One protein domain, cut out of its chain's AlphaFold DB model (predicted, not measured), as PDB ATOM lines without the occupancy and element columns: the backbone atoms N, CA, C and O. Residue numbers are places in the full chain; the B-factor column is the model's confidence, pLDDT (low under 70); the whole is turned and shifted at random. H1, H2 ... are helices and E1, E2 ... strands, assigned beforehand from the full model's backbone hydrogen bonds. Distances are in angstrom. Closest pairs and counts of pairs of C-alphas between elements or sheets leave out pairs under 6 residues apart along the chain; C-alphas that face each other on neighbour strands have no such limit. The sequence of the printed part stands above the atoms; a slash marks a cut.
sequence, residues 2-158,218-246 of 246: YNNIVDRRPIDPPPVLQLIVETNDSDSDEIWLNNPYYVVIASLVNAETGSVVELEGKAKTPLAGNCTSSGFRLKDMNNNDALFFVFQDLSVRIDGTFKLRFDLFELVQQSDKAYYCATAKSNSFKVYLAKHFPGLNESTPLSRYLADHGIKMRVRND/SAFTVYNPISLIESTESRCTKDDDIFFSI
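This is residues 2 to 158 and 218 to 246 of the 246 residues of a protein of Rozella allomycis (strain CSF55) (UniProt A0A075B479). A small, nearly closed barrel of seven strands, E1, E2, E4, E5, E7, E8 and E11, makes the body, and the edge strands E8 and E11 come near each other where it would close. Short H1 sits at one end; at the other end lie the small pair E3 and E6 and the extension E9 with E10, while H2 packs on the outside by E4, E1 and E5. The 186 printed residues, under half of them in named elements, run E1 H1 E2 E3 E4 E5 E6 E7 E8 E9 H2 E10 E11, mostly strand. The larger sheet is branched and antiparallel; the whole is compact, with a radius of gyration of the C-alphas of 17.2 A and spans of 55, 39 and 31 A.

E1, residues 16 to 22, begins at C-alpha 16 (185.755, 180.895, 166.450) and is 19.4 A long. H1 holds residues 31 to 34, E2 38 to 46 at 26.0 A, and E3 63 to 65. E4, residues 68 to 75, is 21.5 A long, E5 holds 81 to 86 and E6 90 to 92. E7, residues 96 to 107, is the longest at 33.2 A. E8, residues 114 to 121, is 20.2 A long and bends by 59 degrees at residue 117. E9 holds 125 to 129, H2 141 to 148, E10 220 to 222, and E11 241 to 245, ending at C-alpha 245 (190.893, 182.377, 173.442).

The branched sheet is strongly twisted. E1 has E5 on one side, N 17 to O 85 at 2.9 A, and E11 on the other side, N 18 to O 245 at 2.8 A. E4 and E5 form a hairpin, N 72 to O 84 at 2.7 A. E2 has E4 on one side, N 40 to O 69 at 2.9 A, and E7 on the other side, N 43 to O 101 at 2.8 A. E7 also pairs with E8, a hairpin, N 102 to O 120 at 2.7 A, and with E9, N 127 to O 96 at 2.8 A. E9 and E10 pair through N 128 and O 221 at 2.8 A. The closest C-alphas of E8 and E11, those of Ala 118 and Ile 242, are 6.4 A apart. E3 and E6 are antiparallel, N 64 to O 91 at 2.9 A. H1 only grazes the branched sheet with residues 32 to 34; the C-alphas of Leu 33 and Leu 83 are 5.7 A apart. H2 is on that sheet, height 7.9 A, over none of its strands. In H2 each O i to N i+4 pair is within hydrogen-bond range; H1 is too short for one.

The C-alphas farthest apart, of Asp 27 and Lys 131, are 55.4 A apart. Residues 159 to 217 are not printed, with 26.6 A between C-alphas 158 and 218. The links E2 to E3, E9 to H2 and E10 to E11 are long. Confidence is under 70 in residues 2 to 7, 23 to 29, 56 to 59 and 218 to 246.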
ATOM      1  N   TYR A   2     158.273 167.514 158.686       34.22
ATOM      2  CA  TYR A   2     159.294 168.534 158.957       34.22
ATOM      3  C   TYR A   2     160.580 168.189 158.208       34.22
ATOM      4  O   TYR A   2     161.409 167.454 158.721       34.22
ATOM      5  N   ASN A   3     160.722 168.730 157.003       42.59
ATOM      6  CA  ASN A   3     161.992 168.829 156.292       42.59
ATOM      7  C   ASN A   3     162.047 170.220 155.664       42.59
ATOM      8  O   ASN A   3     161.756 170.382 154.488       42.59
ATOM      9  N   ASN A   4     162.385 171.234 156.460       41.62
ATOM     10  CA  ASN A   4     162.816 172.518 155.918       41.62
ATOM     11  C   ASN A   4     164.216 172.802 156.443       41.62
ATOM     12  O   ASN A   4     164.415 173.492 157.435       41.62
ATOM     13  N   ILE A   5     165.189 172.256 155.719       51.75
ATOM     14  CA  ILE A   5     166.619 172.588 155.804       51.75
ATOM     15  C   ILE A   5     166.863 174.075 155.420       51.75
ATOM     16  O   ILE A   5     167.971 174.581 155.559       51.75
ATOM     17  N   VAL A   6     165.819 174.794 154.976       50.88
ATOM     18  CA  VAL A   6     165.899 176.006 154.149       50.88
ATOM     19  C   VAL A   6     165.875 177.334 154.934       50.88
ATOM     20  O   VAL A   6     166.416 178.310 154.433       50.88
ATOM     21  N   ASP A   7     165.369 177.387 156.176       62.50
ATOM     22  CA  ASP A   7     165.193 178.662 156.920       62.50
ATOM     23  C   ASP A   7     166.056 178.800 158.185       62.50
ATOM     24  O   ASP A   7     165.770 179.604 159.078       62.50
ATOM     25  N   ARG A   8     167.135 178.021 158.291       76.12
ATOM     26  CA  ARG A   8     168.072 178.169 159.409       76.12
ATOM     27  C   ARG A   8     169.045 179.312 159.142       76.12
ATOM     28  O   ARG A   8     169.637 179.399 158.067       76.12
ATOM     29  N   ARG A   9     169.215 180.183 160.133       82.81
ATOM     30  CA  ARG A   9     170.208 181.256 160.098       82.81
ATOM     31  C   ARG A   9     171.324 180.919 161.078       82.81
ATOM     32  O   ARG A   9     171.016 180.690 162.251       82.81
ATOM     33  N   PRO A  10     172.585 180.873 160.619       87.81
ATOM     34  CA  PRO A  10     173.695 180.618 161.512       87.81
ATOM     35  C   PRO A  10     173.835 181.747 162.538       87.81
ATOM     36  O   PRO A  10     173.396 182.875 162.304       87.81
ATOM     37  N   ILE A  11     174.439 181.415 163.673       90.56
ATOM     38  CA  ILE A  11     174.916 182.361 164.671       90.56
ATOM     39  C   ILE A  11     175.911 183.294 163.978       90.56
ATOM     40  O   ILE A  11     176.783 182.840 163.236       90.56
ATOM     41  N   ASP A  12     175.730 184.596 164.194       87.88
ATOM     42  CA  ASP A  12     176.541 185.650 163.591       87.88
ATOM     43  C   ASP A  12     177.039 186.616 164.687       87.88
ATOM     44  O   ASP A  12     176.217 187.105 165.474       87.88
ATOM     45  N   PRO A  13     178.354 186.905 164.752       89.75
ATOM     46  CA  PRO A  13     179.411 186.295 163.936       89.75
ATOM     47  C   PRO A  13     179.567 184.785 164.220       89.75
ATOM     48  O   PRO A  13     179.189 184.334 165.305       89.75
ATOM     49  N   PRO A  14     180.101 183.989 163.273       90.94
ATOM     50  CA  PRO A  14     180.315 182.567 163.510       90.94
ATOM     51  C   PRO A  14     181.300 182.383 164.670       90.94
ATOM     52  O   PRO A  14     182.333 183.058 164.667       90.94
ATOM     53  N   PRO A  15     181.025 181.499 165.645       93.94
ATOM     54  CA  PRO A  15     181.959 181.270 166.736       93.94
ATOM     55  C   PRO A  15     183.292 180.728 166.218       93.94
ATOM     56  O   PRO A  15     183.327 179.809 165.393       93.94
ATOM     57  N   VAL A  16     184.378 181.299 166.723       92.81
ATOM     58  CA  VAL A  16     185.755 180.895 166.450       92.81
ATOM     59  C   VAL A  16     186.430 180.707 167.799       92.81
ATOM     60  O   VAL A  16     186.268 181.554 168.669       92.81
ATOM     61  N   LEU A  17     187.161 179.612 167.974       93.50
ATOM     62  CA  LEU A  17     188.036 179.406 169.122       93.50
ATOM     63  C   LEU A  17     189.469 179.246 168.640       93.50
ATOM     64  O   LEU A  17     189.689 178.605 167.616       93.50
ATOM     65  N   GLN A  18     190.429 179.760 169.395       90.50
ATOM     66  CA  GLN A  18     191.848 179.458 169.259       90.50
ATOM     67  C   GLN A  18     192.288 178.600 170.444       90.50
ATOM     68  O   GLN A  18     192.027 178.962 171.593       90.50
ATOM     69  N   LEU A  19     192.947 177.474 170.168       86.88
ATOM     70  CA  LEU A  19     193.578 176.655 171.200       86.88
ATOM     71  C   LEU A  19     194.899 177.285 171.629       86.88
ATOM     72  O   LEU A  19     195.730 177.620 170.785       86.88
ATOM     73  N   ILE A  20     195.070 177.413 172.939       85.00
ATOM     74  CA  ILE A  20     196.305 177.843 173.582       85.00
ATOM     75  C   ILE A  20     196.728 176.715 174.517       85.00
ATOM     76  O   ILE A  20     195.938 176.269 175.350       85.00
ATOM     77  N   VAL A  21     197.959 176.244 174.350       82.31
ATOM     78  CA  VAL A  21     198.576 175.246 175.223       82.31
ATOM     79  C   VAL A  21     199.706 175.947 175.959       82.31
ATOM     80  O   VAL A  21     200.631 176.449 175.323       82.31
ATOM     81  N   GLU A  22     199.600 176.019 177.281       75.19
ATOM     82  CA  GLU A  22     200.670 176.524 178.133       75.19
ATOM     83  C   GLU A  22     201.470 175.326 178.640       75.19
ATOM     84  O   GLU A  22     200.965 174.515 179.417       75.19
ATOM     85  N   THR A  23     202.711 175.202 178.170       69.12
ATOM     86  CA  THR A  23     203.632 174.159 178.621       69.12
ATOM     87  C   THR A  23     204.687 174.781 179.528       69.12
ATOM     88  O   THR A  23     205.178 175.888 179.292       69.12
ATOM     89  N   ASN A  24     205.057 174.067 180.592       66.38
ATOM     90  CA  ASN A  24     206.179 174.475 181.445       66.38
ATOM     91  C   ASN A  24     207.540 174.118 180.822       66.38
ATOM     92  O   ASN A  24     208.585 174.508 181.350       66.38
ATOM     93  N   ASP A  25     207.531 173.363 179.720       62.59
ATOM     94  CA  ASP A  25     208.721 172.802 179.098       62.59
ATOM     95  C   ASP A  25     209.143 173.627 177.879       62.59
ATOM     96  O   ASP A  25     208.398 173.770 176.905       62.59
ATOM     97  N   SER A  26     210.361 174.168 177.932       58.41
ATOM     98  CA  SER A  26     210.894 175.114 176.936       58.41
ATOM     99  C   SER A  26     211.113 174.490 175.550       58.41
ATOM    100  O   SER A  26     211.252 175.221 174.573       58.41
ATOM    101  N   ASP A  27     211.108 173.155 175.476       55.00
ATOM    102  CA  ASP A  27     211.331 172.345 174.272       55.00
ATOM    103  C   ASP A  27     210.029 171.770 173.690       55.00
ATOM    104  O   ASP A  27     210.052 170.816 172.910       55.00
ATOM    105  N   SER A  28     208.870 172.321 174.068       58.59
ATOM    106  CA  SER A  28     207.597 171.943 173.456       58.59
ATOM    107  C   SER A  28     207.551 172.442 172.015       58.59
ATOM    108  O   SER A  28     206.997 173.499 171.713       58.59
ATOM    109  N   ASP A  29     208.135 171.652 171.113       63.97
ATOM    110  CA  ASP A  29     207.843 171.699 169.691       63.97
ATOM    111  C   ASP A  29     206.317 171.787 169.571       63.97
ATOM    112  O   ASP A  29     205.603 171.011 170.210       63.97
ATOM    113  N   GLU A  30     205.798 172.744 168.800       76.19
ATOM    114  CA  GLU A  30     204.365 173.029 168.633       76.19
ATOM    115  C   GLU A  30     203.613 171.885 167.895       76.19
ATOM    116  O   GLU A  30     202.785 172.092 167.008       76.19
ATOM    117  N   ILE A  31     203.918 170.631 168.229       82.81
ATOM    118  CA  ILE A  31     203.389 169.369 167.720       82.81
ATOM    119  C   ILE A  31     201.865 169.356 167.836       82.81
ATOM    120  O   ILE A  31     201.189 168.859 166.933       82.81
ATOM    121  N   TRP A  32     201.317 169.962 168.894       84.06
ATOM    122  CA  TRP A  32     199.879 170.095 169.112       84.06
ATOM    123  C   TRP A  32     199.167 170.835 167.965       84.06
ATOM    124  O   TRP A  32     198.027 170.491 167.650       84.06
ATOM    125  N   LEU A  33     199.836 171.760 167.258       86.81
ATOM    126  CA  LEU A  33     199.282 172.434 166.070       86.81
ATOM    127  C   LEU A  33     199.003 171.471 164.912       86.81
ATOM    128  O   LEU A  33     198.212 171.784 164.022       86.81
ATOM    129  N   ASN A  34     199.687 170.327 164.886       89.88
ATOM    130  CA  ASN A  34     199.567 169.322 163.833       89.88
ATOM    131  C   ASN A  34     198.707 168.131 164.244       89.88
ATOM    132  O   ASN A  34     198.532 167.223 163.434       89.88
ATOM    133  N   ASN A  35     198.183 168.108 165.472       88.12
ATOM    134  CA  ASN A  35     197.379 166.999 165.957       88.12
ATOM    135  C   ASN A  35     195.998 167.003 165.260       88.12
ATOM    136  O   ASN A  35     195.177 167.885 165.526       88.12
ATOM    137  N   PRO A  36     195.696 166.021 164.384       92.50
ATOM    138  CA  PRO A  36     194.427 165.979 163.661       92.50
ATOM    139  C   PRO A  36     193.278 165.433 164.522       92.50
ATOM    140  O   PRO A  36     192.142 165.359 164.054       92.50
ATOM    141  N   TYR A  37     193.571 164.997 165.748       92.94
ATOM    142  CA  TYR A  37     192.631 164.317 166.629       92.94
ATOM    143  C   TYR A  37     191.933 165.255 167.613       92.94
ATOM    144  O   TYR A  37     191.053 164.801 168.345       92.94
ATOM    145  N   TYR A  38     192.254 166.551 167.604       93.19
ATOM    146  CA  TYR A  38     191.492 167.534 168.365       93.19
ATOM    147  C   TYR A  38     190.163 167.868 167.693       93.19
ATOM    148  O   TYR A  38     190.094 168.265 166.523       93.19
ATOM    149  N   VAL A  39     189.095 167.747 168.474       96.12
ATOM    150  CA  VAL A  39     187.725 168.028 168.059       96.12
ATOM    151  C   VAL A  39     187.024 168.822 169.151       96.12
ATOM    152  O   VAL A  39     187.035 168.433 170.314       96.12
ATOM    153  N   VAL A  40     186.360 169.913 168.776       96.00
ATOM    154  CA  VAL A  40     185.531 170.713 169.685       96.00
ATOM    155  C   VAL A  40     184.058 170.482 169.376       96.00
ATOM    156  O   VAL A  40     183.638 170.546 168.218       96.00
ATOM    157  N   ILE A  41     183.257 170.245 170.413       96.25
ATOM    158  CA  ILE A  41     181.806 170.055 170.313       96.25
ATOM    159  C   ILE A  41     181.088 171.221 170.991       96.25
ATOM    160  O   ILE A  41     181.345 171.532 172.151       96.25
ATOM    161  N   ALA A  42     180.156 171.847 170.275       95.50
ATOM    162  CA  ALA A  42     179.302 172.906 170.791       95.50
ATOM    163  C   ALA A  42     177.993 172.346 171.373       95.50
ATOM    164  O   ALA A  42     177.302 171.536 170.751       95.50
ATOM    165  N   SER A  43     177.609 172.852 172.539       94.81
ATOM    166  CA  SER A  43     176.321 172.622 173.197       94.81
ATOM    167  C   SER A  43     175.700 173.951 173.644       94.81
ATOM    168  O   SER A  43     176.379 174.975 173.709       94.81
ATOM    169  N   LEU A  44     174.387 173.965 173.892       94.69
ATOM    170  CA  LEU A  44     173.660 175.171 174.296       94.69
ATOM    171  C   LEU A  44     173.326 175.116 175.785       94.69
ATOM    172  O   LEU A  44     172.808 174.113 176.277       94.69
ATOM    173  N   VAL A  45     173.578 176.220 176.475       94.12
ATOM    174  CA  VAL A  45     173.366 176.371 177.913       94.12
ATOM    175  C   VAL A  45     172.483 177.589 178.164       94.12
ATOM    176  O   VAL A  45     172.631 178.621 177.505       94.12
ATOM    177  N   ASN A  46     171.555 177.490 179.114       94.19
ATOM    178  CA  ASN A  46     170.765 178.636 179.551       94.19
ATOM    179  C   ASN A  46     171.684 179.699 180.182       94.19
ATOM    180  O   ASN A  46     172.525 179.378 181.021       94.19
ATOM    181  N   ALA A  47     171.541 180.962 179.768       91.69
ATOM    182  CA  ALA A  47     172.438 182.029 180.209       91.69
ATOM    183  C   ALA A  47     172.328 182.366 181.706       91.69
ATOM    184  O   ALA A  47     173.309 182.834 182.281       91.69
ATOM    185  N   GLU A  48     171.160 182.145 182.311       90.81
ATOM    186  CA  GLU A  48     170.872 182.474 183.709       90.81
ATOM    187  C   GLU A  48     171.131 181.278 184.626       90.81
ATOM    188  O   GLU A  48     171.818 181.409 185.634       90.81
ATOM    189  N   THR A  49     170.615 180.097 184.272       91.94
ATOM    190  CA  THR A  49     170.709 178.914 185.144       91.94
ATOM    191  C   THR A  49     171.990 178.111 184.942       91.94
ATOM    192  O   THR A  49     172.319 177.264 185.770       91.94
ATOM    193  N   GLY A  50     172.697 178.304 183.823       87.06
ATOM    194  CA  GLY A  50     173.869 177.500 183.473       87.06
ATOM    195  C   GLY A  50     173.552 176.034 183.144       87.06
ATOM    196  O   GLY A  50     174.472 175.239 182.950       87.06
ATOM    197  N   SER A  51     172.273 175.662 183.069       89.50
ATOM    198  CA  SER A  51     171.833 174.298 182.763       89.50
ATOM    199  C   SER A  51     171.880 174.031 181.260       89.50
ATOM    200  O   SER A  51     171.577 174.917 180.453       89.50
ATOM    201  N   VAL A  52     172.238 172.803 180.880       87.62
ATOM    202  CA  VAL A  52     172.168 172.354 179.483       87.62
ATOM    203  C   VAL A  52     170.722 172.449 179.008       87.62
ATOM    204  O   VAL A  52     169.797 172.060 179.716       87.62
ATOM    205  N   VAL A  53     170.530 173.004 177.814       86.94
ATOM    206  CA  VAL A  53     169.202 173.114 177.217       86.94
ATOM    207  C   VAL A  53     168.841 171.783 176.568       86.94
ATOM    208  O   VAL A  53     169.482 171.354 175.610       86.94
ATOM    209  N   GLU A  54     167.768 171.167 177.042       83.44
ATOM    210  CA  GLU A  54     167.172 169.983 176.432       83.44
ATOM    211  C   GLU A  54     165.795 170.349 175.876       83.44
ATOM    212  O   GLU A  54     165.042 171.103 176.491       83.44
ATOM    213  N   LEU A  55     165.483 169.870 174.670       79.06
ATOM    214  CA  LEU A  55     164.170 170.078 174.068       79.06
ATOM    215  C   LEU A  55     163.309 168.839 174.288       79.06
ATOM    216  O   LEU A  55     163.706 167.731 173.928       79.06
ATOM    217  N   GLU A  56     162.108 169.037 174.822       68.94
ATOM    218  CA  GLU A  56     161.123 167.967 174.947       68.94
ATOM    219  C   GLU A  56     160.492 167.630 173.579       68.94
ATOM    220  O   GLU A  56     160.177 168.504 172.764       68.94
ATOM    221  N   GLY A  57     160.275 166.338 173.312       64.94
ATOM    222  CA  GLY A  57     159.587 165.850 172.110       64.94
ATOM    223  C   GLY A  57     160.501 165.425 170.948       64.94
ATOM    224  O   GLY A  57     161.655 165.050 171.121       64.94
ATOM    225  N   LYS A  58     159.962 165.397 169.717       56.22
ATOM    226  CA  LYS A  58     160.632 164.803 168.531       56.22
ATOM    227  C   LYS A  58     161.824 165.615 167.985       56.22
ATOM    228  O   LYS A  58     162.522 165.119 167.100       56.22
ATOM    229  N   ALA A  59     162.054 166.843 168.459       57.34
ATOM    230  CA  ALA A  59     163.178 167.684 168.043       57.34
ATOM    231  C   ALA A  59     164.388 167.428 168.957       57.34
ATOM    232  O   ALA A  59     164.420 167.882 170.090       57.34
ATOM    233  N   LYS A  60     165.374 166.676 168.455       70.81
ATOM    234  CA  LYS A  60     166.382 165.997 169.287       70.81
ATOM    235  C   LYS A  60     167.512 166.862 169.867       70.81
ATOM    236  O   LYS A  60     168.254 166.348 170.689       70.81
ATOM    237  N   THR A  61     167.670 168.130 169.485       84.81
ATOM    238  CA  THR A  61     168.735 169.009 170.016       84.81
ATOM    239  C   THR A  61     168.355 170.489 169.876       84.81
ATOM    240  O   THR A  61     167.757 170.850 168.860       84.81
ATOM    241  N   PRO A  62     168.733 171.376 170.820       89.38
ATOM    242  CA  PRO A  62     168.477 172.820 170.712       89.38
ATOM    243  C   PRO A  62     169.310 173.506 169.620       89.38
ATOM    244  O   PRO A  62     168.917 174.551 169.094       89.38
ATOM    245  N   LEU A  63     170.443 172.903 169.252       92.06
ATOM    246  CA  LEU A  63     171.305 173.334 168.158       92.06
ATOM    247  C   LEU A  63     170.944 172.626 166.844       92.06
ATOM    248  O   LEU A  63     170.343 171.544 166.822       92.06
ATOM    249  N   ALA A  64     171.313 173.251 165.732       90.62
ATOM    250  CA  ALA A  64     171.209 172.715 164.382       90.62
ATOM    251  C   ALA A  64     172.435 173.107 163.548       90.62
ATOM    252  O   ALA A  64     173.059 174.134 163.810       90.62
ATOM    253  N   GLY A  65     172.710 172.328 162.500       91.81
ATOM    254  CA  GLY A  65     173.880 172.516 161.644       91.81
ATOM    255  C   GLY A  65     175.067 171.680 162.105       91.81
ATOM    256  O   GLY A  65     174.871 170.578 162.619       91.81
ATOM    257  N   ASN A  66     176.278 172.193 161.904       93.81
ATOM    258  CA  ASN A  66     177.501 171.540 162.341       93.81
ATOM    259  C   ASN A  66     177.888 171.990 163.758       93.81
ATOM    260  O   ASN A  66     178.455 173.066 163.953       93.81
ATOM    261  N   CYS A  67     177.578 171.147 164.744       95.06
ATOM    262  CA  CYS A  67     177.923 171.363 166.151       95.06
ATOM    263  C   CYS A  67     179.321 170.849 166.514       95.06
ATOM    264  O   CYS A  67     179.669 170.848 167.690       95.06
ATOM    265  N   THR A  68     180.116 170.412 165.539       96.69
ATOM    266  CA  THR A  68     181.448 169.848 165.763       96.69
ATOM    267  C   THR A  68     182.457 170.526 164.846       96.69
ATOM    268  O   THR A  68     182.203 170.710 163.656       96.69
ATOM    269  N   SER A  69     183.613 170.902 165.383       96.31
ATOM    270  CA  SER A  69     184.688 171.524 164.616       96.31
ATOM    271  C   SER A  69     185.998 170.777 164.831       96.31
ATOM    272  O   SER A  69     186.320 170.395 165.955       96.31
ATOM    273  N   SER A  70     186.736 170.566 163.746       95.88
ATOM    274  CA  SER A  70     188.120 170.087 163.771       95.88
ATOM    275  C   SER A  70     189.076 171.278 163.735       95.88
ATOM    276  O   SER A  70     188.686 172.372 163.322       95.88
ATOM    277  N   GLY A  71     190.323 171.061 164.152       93.06
ATOM    278  CA  GLY A  71     191.346 172.104 164.157       93.06
ATOM    279  C   GLY A  71     191.777 172.534 162.748       93.06
ATOM    280  O   GLY A  71     192.075 171.705 161.889       93.06
ATOM    281  N   PHE A  72     191.844 173.844 162.529       94.31
ATOM    282  CA  PHE A  72     192.404 174.495 161.349       94.31
ATOM    283  C   PHE A  72     193.698 175.197 161.745       94.31
ATOM    284  O   PHE A  72     193.663 176.207 162.449       94.31
ATOM    285  N   ARG A  73     194.841 174.679 161.287       94.31
ATOM    286  CA  ARG A  73     196.127 175.355 161.470       94.31
ATOM    287  C   ARG A  73     196.219 176.520 160.490       94.31
ATOM    288  O   ARG A  73     196.259 176.301 159.280       94.31
ATOM    289  N   LEU A  74     196.241 177.739 161.010       92.62
ATOM    290  CA  LEU A  74     196.364 178.976 160.239       92.62
ATOM    291  C   LEU A  74     197.314 179.934 160.954       92.62
ATOM    292  O   LEU A  74     197.607 179.763 162.134       92.62
ATOM    293  N   LYS A  75     197.763 180.967 160.244       91.88
ATOM    294  CA  LYS A  75     198.389 182.115 160.895       91.88
ATOM    295  C   LYS A  75     197.333 182.927 161.641       91.88
ATOM    296  O   LYS A  75     196.198 183.019 161.184       91.88
ATOM    297  N   ASP A  76     197.688 183.483 162.790       86.75
ATOM    298  CA  ASP A  76     196.887 184.499 163.466       86.75
ATOM    299  C   ASP A  76     197.175 185.902 162.891       86.75
ATOM    300  O   ASP A  76     197.998 186.091 161.986       86.75
ATOM    301  N   MET A  77     196.508 186.926 163.425       82.62
ATOM    302  CA  MET A  77     196.710 188.315 162.985       82.62
ATOM    303  C   MET A  77     198.105 188.875 163.320       82.62
ATOM    304  O   MET A  77     198.487 189.905 162.766       82.62
ATOM    305  N   ASN A  78     198.862 188.201 164.187       87.62
ATOM    306  CA  ASN A  78     200.236 188.534 164.554       87.62
ATOM    307  C   ASN A  78     201.265 187.682 163.786       87.62
ATOM    308  O   ASN A  78     202.461 187.799 164.043       87.62
ATOM    309  N   ASN A  79     200.813 186.870 162.821       88.25
ATOM    310  CA  ASN A  79     201.623 185.966 162.005       88.25
ATOM    311  C   ASN A  79     202.253 184.777 162.770       88.25
ATOM    312  O   ASN A  79     203.213 184.158 162.293       88.25
ATOM    313  N   ASN A  80     201.677 184.399 163.910       88.81
ATOM    314  CA  ASN A  80     202.025 183.178 164.640       88.81
ATOM    315  C   ASN A  80     201.177 182.004 164.149       88.81
ATOM    316  O   ASN A  80     200.047 182.210 163.708       88.81
ATOM    317  N   ASP A  81     201.707 180.780 164.188       90.75
ATOM    318  CA  ASP A  81     200.865 179.613 163.916       90.75
ATOM    319  C   ASP A  81     199.868 179.409 165.060       90.75
ATOM    320  O   ASP A  81     200.204 179.524 166.235       90.75
ATOM    321  N   ALA A  82     198.626 179.109 164.704       87.12
ATOM    322  CA  ALA A  82     197.543 178.915 165.647       87.12
ATOM    323  C   ALA A  82     196.606 177.811 165.159       87.12
ATOM    324  O   ALA A  82     196.419 177.609 163.954       87.12
ATOM    325  N   LEU A  83     195.989 177.106 166.106       90.62
ATOM    326  CA  LEU A  83     194.960 176.114 165.821       90.62
ATOM    327  C   LEU A  83     193.582 176.702 166.125       90.62
ATOM    328  O   LEU A  83     193.239 176.937 167.286       90.62
ATOM    329  N   PHE A  84     192.789 176.925 165.078       93.62
ATOM    330  CA  PHE A  84     191.441 177.473 165.183       93.62
ATOM    331  C   PHE A  84     190.364 176.395 165.058       93.62
ATOM    332  O   PHE A  84     190.455 175.505 164.221       93.62
ATOM    333  N   PHE A  85     189.279 176.536 165.809       95.44
ATOM    334  CA  PHE A  85     188.052 175.758 165.667       95.44
ATOM    335  C   PHE A  85     186.938 176.706 165.242       95.44
ATOM    336  O   PHE A  85     186.570 177.619 165.979       95.44
ATOM    337  N   VAL A  86     186.407 176.516 164.035       94.56
ATOM    338  CA  VAL A  86     185.431 177.434 163.436       94.56
ATOM    339  C   VAL A  86     184.065 176.769 163.312       94.56
ATOM    340  O   VAL A  86     183.932 175.686 162.738       94.56
ATOM    341  N   PHE A  87     183.030 177.449 163.801       94.31
ATOM    342  CA  PHE A  87     181.631 177.023 163.744       94.31
ATOM    343  C   PHE A  87     180.857 177.846 162.709       94.31
ATOM    344  O   PHE A  87     179.936 178.596 163.024       94.31
ATOM    345  N   GLN A  88     181.229 177.687 161.436       91.00
ATOM    346  CA  GLN A  88     180.657 178.440 160.306       91.00
ATOM    347  C   GLN A  88     179.179 178.127 160.007       91.00
ATOM    348  O   GLN A  88     178.543 178.829 159.224       91.00
ATOM    349  N   ASP A  89     178.640 177.061 160.602       91.44
ATOM    350  CA  ASP A  89     177.309 176.543 160.307       91.44
ATOM    351  C   ASP A  89     176.566 176.085 161.572       91.44
ATOM    352  O   ASP A  89     176.067 174.967 161.646       91.44
ATOM    353  N   LEU A  90     176.506 176.942 162.591       92.50
ATOM    354  CA  LEU A  90     175.828 176.652 163.856       92.50
ATOM    355  C   LEU A  90     174.572 177.509 164.000       92.50
ATOM    356  O   LEU A  90     174.645 178.712 163.815       92.50
ATOM    357  N   SER A  91     173.412 176.936 164.319       92.19
ATOM    358  CA  SER A  91     172.148 177.675 164.520       92.19
ATOM    359  C   SER A  91     171.434 177.214 165.793       92.19
ATOM    360  O   SER A  91     171.561 176.055 166.184       92.19
ATOM    361  N   VAL A  92     170.629 178.089 166.404       91.81
ATOM    362  CA  VAL A  92     169.778 177.755 167.561       91.81
ATOM    363  C   VAL A  92     168.317 177.664 167.125       91.81
ATOM    364  O   VAL A  92     167.849 178.489 166.342       91.81
ATOM    365  N   ARG A  93     167.596 176.646 167.606       88.75
ATOM    366  CA  ARG A  93     166.203 176.371 167.211       88.75
ATOM    367  C   ARG A  93     165.151 177.114 168.030       88.75
ATOM    368  O   ARG A  93     164.015 177.195 167.577       88.75
ATOM    369  N   ILE A  94     165.517 177.594 169.214       88.38
ATOM    370  CA  ILE A  94     164.616 178.247 170.168       88.38
ATOM    371  C   ILE A  94     165.053 179.686 170.431       88.38
ATOM    372  O   ILE A  94     166.249 179.979 170.442       88.38
ATOM    373  N   ASP A  95     164.091 180.580 170.641       89.31
ATOM    374  CA  ASP A  95     164.366 181.917 171.152       89.31
ATOM    375  C   ASP A  95     164.709 181.910 172.642       89.31
ATOM    376  O   ASP A  95     164.409 180.969 173.373       89.31
ATOM    377  N   GLY A  96     165.382 182.972 173.078       91.56
ATOM    378  CA  GLY A  96     165.833 183.130 174.455       91.56
ATOM    379  C   GLY A  96     167.243 183.698 174.546       91.56
ATOM    380  O   GLY A  96     167.812 184.166 173.555       91.56
ATOM    381  N   THR A  97     167.795 183.661 175.755       93.88
ATOM    382  CA  THR A  97     169.156 184.116 176.049       93.88
ATOM    383  C   THR A  97     169.989 182.923 176.496       93.88
ATOM    384  O   THR A  97     169.647 182.241 177.463       93.88
ATOM    385  N   PHE A  98     171.087 182.666 175.791       94.44
ATOM    386  CA  PHE A  98     171.879 181.448 175.960       94.44
ATOM    387  C   PHE A  98     173.376 181.733 175.929       94.44
ATOM    388  O   PHE A  98     173.802 182.786 175.464       94.44
ATOM    389  N   LYS A  99     174.164 180.759 176.377       94.81
ATOM    390  CA  LYS A  99     175.604 180.653 176.133       94.81
ATOM    391  C   LYS A  99     175.869 179.381 175.327       94.81
ATOM    392  O   LYS A  99     175.161 178.385 175.485       94.81
ATOM    393  N   LEU A 100     176.876 179.395 174.464       94.88
ATOM    394  CA  LEU A 100     177.434 178.178 173.880       94.88
ATOM    395  C   LEU A 100     178.473 177.620 174.844       94.88
ATOM    396  O   LEU A 100     179.266 178.388 175.371       94.88
ATOM    397  N   ARG A 101     178.494 176.309 175.060       94.31
ATOM    398  CA  ARG A 101     179.608 175.609 175.709       94.31
ATOM    399  C   ARG A 101     180.347 174.798 174.654       94.31
ATOM    400  O   ARG A 101     179.708 174.090 173.881       94.31
ATOM    401  N   PHE A 102     181.661 174.913 174.635       94.31
ATOM    402  CA  PHE A 102     182.568 174.261 173.710       94.31
ATOM    403  C   PHE A 102     183.440 173.299 174.497       94.31
ATOM    404  O   PHE A 102     184.229 173.738 175.325       94.31
ATOM    405  N   ASP A 103     183.277 172.008 174.249       93.94
ATOM    406  CA  ASP A 103     184.026 170.959 174.931       93.94
ATOM    407  C   ASP A 103     185.073 170.395 173.964       93.94
ATOM    408  O   ASP A 103     184.727 169.954 172.864       93.94
ATOM    409  N   LEU A 104     186.347 170.450 174.355       93.44
ATOM    410  CA  LEU A 104     187.476 169.910 173.604       93.44
ATOM    411  C   LEU A 104     187.686 168.445 173.941       93.44
ATOM    412  O   LEU A 104     187.787 168.072 175.112       93.44
ATOM    413  N   PHE A 105     187.848 167.651 172.893       92.50
ATOM    414  CA  PHE A 105     188.234 166.262 172.986       92.50
ATOM    415  C   PHE A 105     189.468 165.981 172.139       92.50
ATOM    416  O   PHE A 105     189.602 166.495 171.028       92.50
ATOM    417  N   GLU A 106     190.319 165.098 172.642       91.81
ATOM    418  CA  GLU A 106     191.362 164.438 171.873       91.81
ATOM    419  C   GLU A 106     190.923 163.006 171.564       91.81
ATOM    420  O   GLU A 106     190.683 162.192 172.461       91.81
ATOM    421  N   LEU A 107     190.768 162.698 170.279       92.12
ATOM    422  CA  LEU A 107     190.413 161.359 169.827       92.12
ATOM    423  C   LEU A 107     191.625 160.428 169.907       92.12
ATOM    424  O   LEU A 107     192.743 160.793 169.549       92.12
ATOM    425  N   VAL A 108     191.401 159.184 170.321       90.50
ATOM    426  CA  VAL A 108     192.463 158.177 170.353       90.50
ATOM    427  C   VAL A 108     192.527 157.468 169.010       90.50
ATOM    428  O   VAL A 108     191.555 156.861 168.561       90.50
ATOM    429  N   GLN A 109     193.693 157.506 168.366       85.12
ATOM    430  CA  GLN A 109     193.910 156.822 167.097       85.12
ATOM    431  C   GLN A 109     193.569 155.324 167.218       85.12
ATOM    432  O   GLN A 109     193.973 154.659 168.169       85.12
ATOM    433  N   GLN A 110     192.826 154.792 166.239       86.38
ATOM    434  CA  GLN A 110     192.408 153.380 166.184       86.38
ATOM    435  C   GLN A 110     191.582 152.904 167.398       86.38
ATOM    436  O   GLN A 110     191.534 151.710 167.694       86.38
ATOM    437  N   SER A 111     190.902 153.814 168.096       88.38
ATOM    438  CA  SER A 111     189.995 153.487 169.194       88.38
ATOM    439  C   SER A 111     188.721 154.329 169.114       88.38
ATOM    440  O   SER A 111     188.754 155.464 168.658       88.38
ATOM    441  N   ASP A 112     187.611 153.813 169.644       86.88
ATOM    442  CA  ASP A 112     186.363 154.574 169.824       86.88
ATOM    443  C   ASP A 112     186.380 155.422 171.113       86.88
ATOM    444  O   ASP A 112     185.341 155.742 171.694       86.88
ATOM    445  N   LYS A 113     187.575 155.747 171.617       89.94
ATOM    446  CA  LYS A 113     187.778 156.531 172.836       89.94
ATOM    447  C   LYS A 113     188.114 157.976 172.488       89.94
ATOM    448  O   LYS A 113     188.877 158.247 171.565       89.94
ATOM    449  N   ALA A 114     187.588 158.887 173.295       91.00
ATOM    450  CA  ALA A 114     187.909 160.303 173.271       91.00
ATOM    451  C   ALA A 114     188.239 160.758 174.696       91.00
ATOM    452  O   ALA A 114     187.524 160.402 175.638       91.00
ATOM    453  N   TYR A 115     189.310 161.528 174.855       89.69
ATOM    454  CA  TYR A 115     189.675 162.154 176.120       89.69
ATOM    455  C   TYR A 115     189.131 163.572 176.157       89.69
ATOM    456  O   TYR A 115     189.341 164.334 175.225       89.69
ATOM    457  N   TYR A 116     188.419 163.919 177.224       88.00
ATOM    458  CA  TYR A 116     188.026 165.300 177.479       88.00
ATOM    459  C   TYR A 116     189.252 166.098 177.935       88.00
ATOM    460  O   TYR A 116     189.942 165.668 178.859       88.00
ATOM    461  N   CYS A 117     189.502 167.243 177.304       86.00
ATOM    462  CA  CYS A 117     190.671 168.075 177.585       86.00
ATOM    463  C   CYS A 117     190.292 169.343 178.361       86.00
ATOM    464  O   CYS A 117     190.856 169.623 179.417       86.00
ATOM    465  N   ALA A 118     189.332 170.110 177.836       85.19
ATOM    466  CA  ALA A 118     188.984 171.437 178.340       85.19
ATOM    467  C   ALA A 118     187.569 171.854 177.911       85.19
ATOM    468  O   ALA A 118     187.002 171.290 176.972       85.19
ATOM    469  N   THR A 119     187.020 172.883 178.561       88.56
ATOM    470  CA  THR A 119     185.757 173.521 178.167       88.56
ATOM    471  C   THR A 119     185.882 175.040 178.146       88.56
ATOM    472  O   THR A 119     186.633 175.631 178.917       88.56
ATOM    473  N   ALA A 120     185.114 175.684 177.273       86.44
ATOM    474  CA  ALA A 120     184.946 177.132 177.234       86.44
ATOM    475  C   ALA A 120     183.473 177.488 177.026       86.44
ATOM    476  O   ALA A 120     182.737 176.766 176.355       86.44
ATOM    477  N   LYS A 121     183.011 178.615 177.574       89.19
ATOM    478  CA  LYS A 121     181.615 179.060 177.429       89.19
ATOM    479  C   LYS A 121     181.540 180.442 176.818       89.19
ATOM    480  O   LYS A 121     182.104 181.350 177.390       89.19
ATOM    481  N   SER A 122     180.786 180.645 175.743       90.56
ATOM    482  CA  SER A 122     180.583 181.971 175.156       90.56
ATOM    483  C   SER A 122     179.961 182.974 176.127       90.56
ATOM    484  O   SER A 122     179.309 182.618 177.114       90.56
ATOM    485  N   ASN A 123     180.035 184.249 175.749       87.69
ATOM    486  CA  ASN A 123     179.107 185.246 176.262       87.69
ATOM    487  C   ASN A 123     177.654 184.850 176.055       87.69
ATOM    488  O   ASN A 123     177.315 184.105 175.129       87.69
ATOM    489  N   SER A 124     176.803 185.432 176.893       92.25
ATOM    490  CA  SER A 124     175.364 185.380 176.694       92.25
ATOM    491  C   SER A 124     174.995 186.085 175.391       92.25
ATOM    492  O   SER A 124     175.404 187.220 175.148       92.25
ATOM    493  N   PHE A 125     174.186 185.435 174.565       89.44
ATOM    494  CA  PHE A 125     173.673 185.984 173.318       89.44
ATOM    495  C   PHE A 125     172.167 185.749 173.214       89.44
ATOM    496  O   PHE A 125     171.615 184.827 173.821       89.44
ATOM    497  N   LYS A 126     171.494 186.596 172.431       91.69
ATOM    498  CA  LYS A 126     170.042 186.549 172.262       91.69
ATOM    499  C   LYS A 126     169.653 185.928 170.929       91.69
ATOM    500  O   LYS A 126     170.123 186.340 169.866       91.69
ATOM    501  N   VAL A 127     168.737 184.970 171.000       91.94
ATOM    502  CA  VAL A 127     168.035 184.401 169.855       91.94
ATOM    503  C   VAL A 127     166.674 185.077 169.749       91.94
ATOM    504  O   VAL A 127     165.865 185.014 170.671       91.94
ATOM    505  N   TYR A 128     166.433 185.759 168.634       86.69
ATOM    506  CA  TYR A 128     165.203 186.492 168.361       86.69
ATOM    507  C   TYR A 128     164.232 185.649 167.540       86.69
ATOM    508  O   TYR A 128     164.619 184.881 166.658       86.69
ATOM    509  N   LEU A 129     162.941 185.890 167.739       84.62
ATOM    510  CA  LEU A 129     161.928 185.599 166.725       84.62
ATOM    511  C   LEU A 129     162.225 186.404 165.446       84.62
ATOM    512  O   LEU A 129     162.652 187.555 165.535       84.62
ATOM    513  N   ALA A 130     161.923 185.861 164.264       81.88
ATOM    514  CA  ALA A 130     162.179 186.515 162.971       81.88
ATOM    515  C   ALA A 130     161.600 187.928 162.898       81.88
ATOM    516  O   ALA A 130     162.268 188.840 162.424       81.88
ATOM    517  N   LYS A 131     160.385 188.121 163.420       83.75
ATOM    518  CA  LYS A 131     159.714 189.431 163.466       83.75
ATOM    519  C   LYS A 131     160.474 190.496 164.266       83.75
ATOM    520  O   LYS A 131     160.242 191.681 164.068       83.75
ATOM    521  N   HIS A 132     161.345 190.087 165.185       83.00
ATOM    522  CA  HIS A 132     162.121 190.973 166.053       83.00
ATOM    523  C   HIS A 132     163.609 190.954 165.709       83.00
ATOM    524  O   HIS A 132     164.421 191.473 166.471       83.00
ATOM    525  N   PHE A 133     163.977 190.340 164.585       81.62
ATOM    526  CA  PHE A 133     165.365 190.222 164.193       81.62
ATOM    527  C   PHE A 133     165.905 191.574 163.686       81.62
ATOM    528  O   PHE A 133     165.387 192.091 162.694       81.62
ATOM    529  N   PRO A 134     166.961 192.139 164.304       84.69
ATOM    530  CA  PRO A 134     167.469 193.473 163.958       84.69
ATOM    531  C   PRO A 134     168.235 193.544 162.624       84.69
ATOM    532  O   PRO A 134     168.694 194.617 162.231       84.69
ATOM    533  N   GLY A 135     168.390 192.426 161.913       81.81
ATOM    534  CA  GLY A 135     169.327 192.323 160.799       81.81
ATOM    535  C   GLY A 135     170.716 191.895 161.273       81.81
ATOM    536  O   GLY A 135     170.974 191.771 162.465       81.81
ATOM    537  N   LEU A 136     171.605 191.619 160.319       84.31
ATOM    538  CA  LEU A 136     172.971 191.184 160.610       84.31
ATOM    539  C   LEU A 136     173.943 192.405 160.587       84.31
ATOM    540  O   LEU A 136     173.764 193.313 159.767       84.31
ATOM    541  N   ASN A 137     175.057 192.387 161.334       84.25
ATOM    542  CA  ASN A 137     176.192 193.350 161.299       84.25
ATOM    543  C   ASN A 137     177.332 192.900 160.383       84.25
ATOM    544  O   ASN A 137     177.530 191.705 160.205       84.25
ATOM    545  N   GLU A 138     178.057 193.833 159.765       88.12
ATOM    546  CA  GLU A 138     179.162 193.476 158.865       88.12
ATOM    547  C   GLU A 138     180.138 192.466 159.483       88.12
ATOM    548  O   GLU A 138     180.319 192.425 160.699       88.12
ATOM    549  N   SER A 139     180.735 191.627 158.634       90.06
ATOM    550  CA  SER A 139     181.630 190.573 159.108       90.06
ATOM    551  C   SER A 139     182.793 191.176 159.886       90.06
ATOM    552  O   SER A 139     183.390 192.165 159.447       90.06
ATOM    553  N   THR A 140     183.127 190.553 161.018       89.81
ATOM    554  CA  THR A 140     184.234 190.993 161.872       89.81
ATOM    555  C   THR A 140     185.571 190.909 161.126       89.81
ATOM    556  O   THR A 140     185.693 190.113 160.185       89.81
ATOM    557  N   PRO A 141     186.595 191.685 161.536       90.75
ATOM    558  CA  PRO A 141     187.937 191.576 160.965       90.75
ATOM    559  C   PRO A 141     188.466 190.137 160.979       90.75
ATOM    560  O   PRO A 141     188.928 189.662 159.947       90.75
ATOM    561  N   LEU A 142     188.286 189.415 162.092       88.31
ATOM    562  CA  LEU A 142     188.675 188.008 162.216       88.31
ATOM    563  C   LEU A 142     187.916 187.101 161.234       88.31
ATOM    564  O   LEU A 142     188.530 186.297 160.546       88.31
ATOM    565  N   SER A 143     186.593 187.264 161.104       90.88
ATOM    566  CA  SER A 143     185.800 186.462 160.154       90.88
ATOM    567  C   SER A 143     186.248 186.672 158.709       90.88
ATOM    568  O   SER A 143     186.241 185.739 157.914       90.88
ATOM    569  N   ARG A 144     186.618 187.906 158.355       92.12
ATOM    570  CA  ARG A 144     187.135 188.236 157.025       92.12
ATOM    571  C   ARG A 144     188.527 187.654 156.814       92.12
ATOM    572  O   ARG A 144     188.740 187.001 155.805       92.12
ATOM    573  N   TYR A 145     189.414 187.825 157.792       92.69
ATOM    574  CA  TYR A 145     190.756 187.255 157.776       92.69
ATOM    575  C   TYR A 145     190.708 185.736 157.571       92.69
ATOM    576  O   TYR A 145     191.309 185.228 156.632       92.69
ATOM    577  N   LEU A 146     189.926 185.007 158.372       91.12
ATOM    578  CA  LEU A 146     189.795 183.551 158.239       91.12
ATOM    579  C   LEU A 146     189.180 183.141 156.893       91.12
ATOM    580  O   LEU A 146     189.590 182.135 156.313       91.12
ATOM    581  N   ALA A 147     188.230 183.925 156.373       93.75
ATOM    582  CA  ALA A 147     187.658 183.681 155.054       93.75
ATOM    583  C   ALA A 147     188.686 183.837 153.926       93.75
ATOM    584  O   ALA A 147     188.750 182.991 153.032       93.75
ATOM    585  N   ASP A 148     189.522 184.874 153.998       94.62
ATOM    586  CA  ASP A 148     190.608 185.112 153.044       94.62
ATOM    587  C   ASP A 148     191.666 183.989 153.101       94.62
ATOM    588  O   ASP A 148     192.293 183.680 152.089       94.62
ATOM    589  N   HIS A 149     191.795 183.306 154.247       93.19
ATOM    590  CA  HIS A 149     192.656 182.131 154.445       93.19
ATOM    591  C   HIS A 149     191.960 180.788 154.133       93.19
ATOM    592  O   HIS A 149     192.460 179.722 154.487       93.19
ATOM    593  N   GLY A 150     190.816 180.811 153.440       92.56
ATOM    594  CA  GLY A 150     190.178 179.613 152.880       92.56
ATOM    595  C   GLY A 150     189.104 178.960 153.754       92.56
ATOM    596  O   GLY A 150     188.500 177.970 153.327       92.56
ATOM    597  N   ILE A 151     188.799 179.512 154.934       92.88
ATOM    598  CA  ILE A 151     187.644 179.066 155.724       92.88
ATOM    599  C   ILE A 151     186.355 179.547 155.044       92.88
ATOM    600  O   ILE A 151     186.205 180.711 154.685       92.88
ATOM    601  N   LYS A 152     185.375 178.659 154.848       90.12
ATOM    602  CA  LYS A 152     184.149 178.963 154.085       90.12
ATOM    603  C   LYS A 152     183.121 179.742 154.919       90.12
ATOM    604  O   LYS A 152     182.023 179.258 155.186       90.12
ATOM    605  N   MET A 153     183.457 180.973 155.299       87.94
ATOM    606  CA  MET A 153     182.578 181.880 156.045       87.94
ATOM    607  C   MET A 153     181.858 182.861 155.116       87.94
ATOM    608  O   MET A 153     182.374 183.287 154.081       87.94
ATOM    609  N   ARG A 154     180.648 183.278 155.502       87.25
ATOM    610  CA  ARG A 154     179.922 184.327 154.777       87.25
ATOM    611  C   ARG A 154     180.517 185.696 155.113       87.25
ATOM    612  O   ARG A 154     180.361 186.181 156.230       87.25
ATOM    613  N   VAL A 155     181.112 186.352 154.120       89.75
ATOM    614  CA  VAL A 155     181.636 187.717 154.263       89.75
ATOM    615  C   VAL A 155     180.608 188.744 153.785       89.75
ATOM    616  O   VAL A 155     180.054 188.636 152.690       89.75
ATOM    617  N   ARG A 156     180.350 189.770 154.601       90.25
ATOM    618  CA  ARG A 156     179.490 190.907 154.260       90.25
ATOM    619  C   ARG A 156     180.160 192.231 154.605       90.25
ATOM    620  O   ARG A 156     180.714 192.387 155.688       90.25
ATOM    621  N   ASN A 157     180.034 193.195 153.698       84.75
ATOM    622  CA  ASN A 157     180.447 194.584 153.910       84.75
ATOM    623  C   ASN A 157     179.237 195.437 154.291       84.75
ATOM    624  O   ASN A 157     178.147 195.221 153.750       84.75
ATOM    625  N   ASP A 158     179.414 196.422 155.175       70.06
ATOM    626  CA  ASP A 158     178.350 197.387 155.433       70.06
ATOM    627  C   ASP A 158     178.131 198.294 154.209       70.06
ATOM    628  O   ASP A 158     178.968 199.121 153.842       70.06
ATOM    629  N   SER A 218     157.275 181.027 162.302       23.09
ATOM    630  CA  SER A 218     158.339 181.597 163.120       23.09
ATOM    631  C   SER A 218     159.684 181.013 162.682       23.09
ATOM    632  O   SER A 218     159.996 179.866 162.989       23.09
ATOM    633  N   ALA A 219     160.483 181.786 161.948       26.66
ATOM    634  CA  ALA A 219     161.916 181.529 161.823       26.66
ATOM    635  C   ALA A 219     162.636 182.225 162.988       26.66
ATOM    636  O   ALA A 219     162.226 183.304 163.404       26.66
ATOM    637  N   PHE A 220     163.685 181.627 163.542       27.97
ATOM    638  CA  PHE A 220     164.460 182.210 164.641       27.97
ATOM    639  C   PHE A 220     165.788 182.736 164.107       27.97
ATOM    640  O   PHE A 220     166.394 182.133 163.222       27.97
ATOM    641  N   THR A 221     166.219 183.898 164.591       27.42
ATOM    642  CA  THR A 221     167.463 184.536 164.160       27.42
ATOM    643  C   THR A 221     168.234 185.097 165.345       27.42
ATOM    644  O   THR A 221     167.685 185.825 166.163       27.42
ATOM    645  N   VAL A 222     169.516 184.765 165.433       36.31
ATOM    646  CA  VAL A 222     170.410 185.089 166.553       36.31
ATOM    647  C   VAL A 222     171.199 186.368 166.275       36.31
ATOM    648  O   VAL A 222     171.617 186.544 165.134       36.31
ATOM    649  N   TYR A 223     171.418 187.240 167.275       34.78
ATOM    650  CA  TYR A 223     172.378 188.352 167.144       34.78
ATOM    651  C   TYR A 223     172.931 188.916 168.472       34.78
ATOM    652  O   TYR A 223     172.145 189.416 169.279       34.78
ATOM    653  N   ASN A 224     174.263 188.885 168.665       32.91
ATOM    654  CA  ASN A 224     175.132 189.933 169.263       32.91
ATOM    655  C   ASN A 224     176.593 189.435 169.448       32.91
ATOM    656  O   ASN A 224     176.804 188.224 169.491       32.91
ATOM    657  N   PRO A 225     177.597 190.340 169.527       33.28
ATOM    658  CA  PRO A 225     179.014 190.004 169.402       33.28
ATOM    659  C   PRO A 225     179.526 189.280 170.649       33.28
ATOM    660  O   PRO A 225     179.440 189.785 171.766       33.28
ATOM    661  N   ILE A 226     180.063 188.082 170.449       31.66
ATOM    662  CA  ILE A 226     180.763 187.333 171.486       31.66
ATOM    663  C   ILE A 226     182.137 187.998 171.654       31.66
ATOM    664  O   ILE A 226     182.973 187.895 170.765       31.66
ATOM    665  N   SER A 227     182.356 188.700 172.765       29.80
ATOM    666  CA  SER A 227     183.685 189.143 173.215       29.80
ATOM    667  C   SER A 227     183.739 189.154 174.746       29.80
ATOM    668  O   SER A 227     182.925 189.851 175.351       29.80
ATOM    669  N   LEU A 228     184.681 188.380 175.314       31.86
ATOM    670  CA  LEU A 228     185.002 188.063 176.731       31.86
ATOM    671  C   LEU A 228     184.381 186.799 177.347       31.86
ATOM    672  O   LEU A 228     183.179 186.717 177.540       31.86
ATOM    673  N   ILE A 229     185.217 185.838 177.736       41.91
ATOM    674  CA  ILE A 229     184.804 184.626 178.449       41.91
ATOM    675  C   ILE A 229     185.683 184.430 179.673       41.91
ATOM    676  O   ILE A 229     186.898 184.584 179.625       41.91
ATOM    677  N   GLU A 230     185.005 184.052 180.746       35.88
ATOM    678  CA  GLU A 230     185.528 183.467 181.969       35.88
ATOM    679  C   GLU A 230     186.000 182.030 181.673       35.88
ATOM    680  O   GLU A 230     185.195 181.149 181.355       35.88
ATOM    681  N   SER A 231     187.313 181.800 181.711       38.12
ATOM    682  CA  SER A 231     187.912 180.466 181.655       38.12
ATOM    683  C   SER A 231     187.583 179.715 182.946       38.12
ATOM    684  O   SER A 231     187.998 180.148 184.021       38.12
ATOM    685  N   THR A 232     186.862 178.594 182.876       38.38
ATOM    686  CA  THR A 232     186.653 177.734 184.052       38.38
ATOM    687  C   THR A 232     186.963 176.275 183.746       38.38
ATOM    688  O   THR A 232     186.292 175.670 182.912       38.38
ATOM    689  N   GLU A 233     187.914 175.760 184.528       39.97
ATOM    690  CA  GLU A 233     188.282 174.361 184.784       39.97
ATOM    691  C   GLU A 233     188.967 173.589 183.641       39.97
ATOM    692  O   GLU A 233     188.332 172.974 182.781       39.97
ATOM    693  N   SER A 234     190.304 173.549 183.727       39.41
ATOM    694  CA  SER A 234     191.147 172.505 183.149       39.41
ATOM    695  C   SER A 234     191.023 171.230 183.992       39.41
ATOM    696  O   SER A 234     191.013 171.250 185.226       39.41
ATOM    697  N   ARG A 235     190.903 170.079 183.328       37.44
ATOM    698  CA  ARG A 235     191.177 168.788 183.967       37.44
ATOM    699  C   ARG A 235     191.668 167.800 182.920       37.44
ATOM    700  O   ARG A 235     190.986 166.832 182.602       37.44
ATOM    701  N   CYS A 236     192.863 168.053 182.395       38.34
ATOM    702  CA  CYS A 236     193.623 167.034 181.691       38.34
ATOM    703  C   CYS A 236     194.749 166.556 182.613       38.34
ATOM    704  O   CYS A 236     195.634 167.312 182.998       38.34
ATOM    705  N   THR A 237     194.684 165.297 183.035       36.69
ATOM    706  CA  THR A 237     195.769 164.647 183.772       36.69
ATOM    707  C   THR A 237     196.914 164.355 182.806       36.69
ATOM    708  O   THR A 237     196.923 163.275 182.211       36.69
ATOM    709  N   LYS A 238     197.807 165.333 182.626       38.59
ATOM    710  CA  LYS A 238     199.226 165.248 182.223       38.59
ATOM    711  C   LYS A 238     199.717 166.682 181.973       38.59
ATOM    712  O   LYS A 238     199.527 167.190 180.883       38.59
ATOM    713  N   ASP A 239     200.229 167.303 183.033       41.25
ATOM    714  CA  ASP A 239     201.157 168.447 183.150       41.25
ATOM    715  C   ASP A 239     201.082 169.700 182.234       41.25
ATOM    716  O   ASP A 239     201.863 170.619 182.471       41.25
ATOM    717  N   ASP A 240     200.121 169.824 181.314       45.97
ATOM    718  CA  ASP A 240     199.907 171.019 180.481       45.97
ATOM    719  C   ASP A 240     198.503 171.615 180.694       45.97
ATOM    720  O   ASP A 240     197.487 170.906 180.645       45.97
ATOM    721  N   ASP A 241     198.431 172.933 180.899       51.00
ATOM    722  CA  ASP A 241     197.165 173.656 181.007       51.00
ATOM    723  C   ASP A 241     196.689 174.102 179.613       51.00
ATOM    724  O   ASP A 241     197.411 174.729 178.832       51.00
ATOM    725  N   ILE A 242     195.444 173.752 179.280       52.84
ATOM    726  CA  ILE A 242     194.833 174.027 177.976       52.84
ATOM    727  C   ILE A 242     193.745 175.085 178.129       52.84
ATOM    728  O   ILE A 242     192.772 174.892 178.865       52.84
ATOM    729  N   PHE A 243     193.861 176.159 177.350       46.53
ATOM    730  CA  PHE A 243     192.926 177.278 177.345       46.53
ATOM    731  C   PHE A 243     192.379 177.566 175.946       46.53
ATOM    732  O   PHE A 243     192.968 177.227 174.918       46.53
ATOM    733  N   PHE A 244     191.233 178.243 175.914       39.94
ATOM    734  CA  PHE A 244     190.666 178.802 174.694       39.94
ATOM    735  C   PHE A 244     190.657 180.321 174.767       39.94
ATOM    736  O   PHE A 244     190.143 180.892 175.729       39.94
ATOM    737  N   SER A 245     191.149 180.961 173.710       38.31
ATOM    738  CA  SER A 245     190.893 182.377 173.442       38.31
ATOM    739  C   SER A 245     189.837 182.488 172.341       38.31
ATOM    740  O   SER A 245     189.892 181.750 171.353       38.31
ATOM    741  N   ILE A 246     188.832 183.346 172.545       42.25
ATOM    742  CA  ILE A 246     187.676 183.557 171.652       42.25
ATOM    743  C   ILE A 246     187.567 185.038 171.305       42.25
ATOM    744  O   ILE A 246     187.497 185.850 172.258       42.25
TER     745      ILE A 246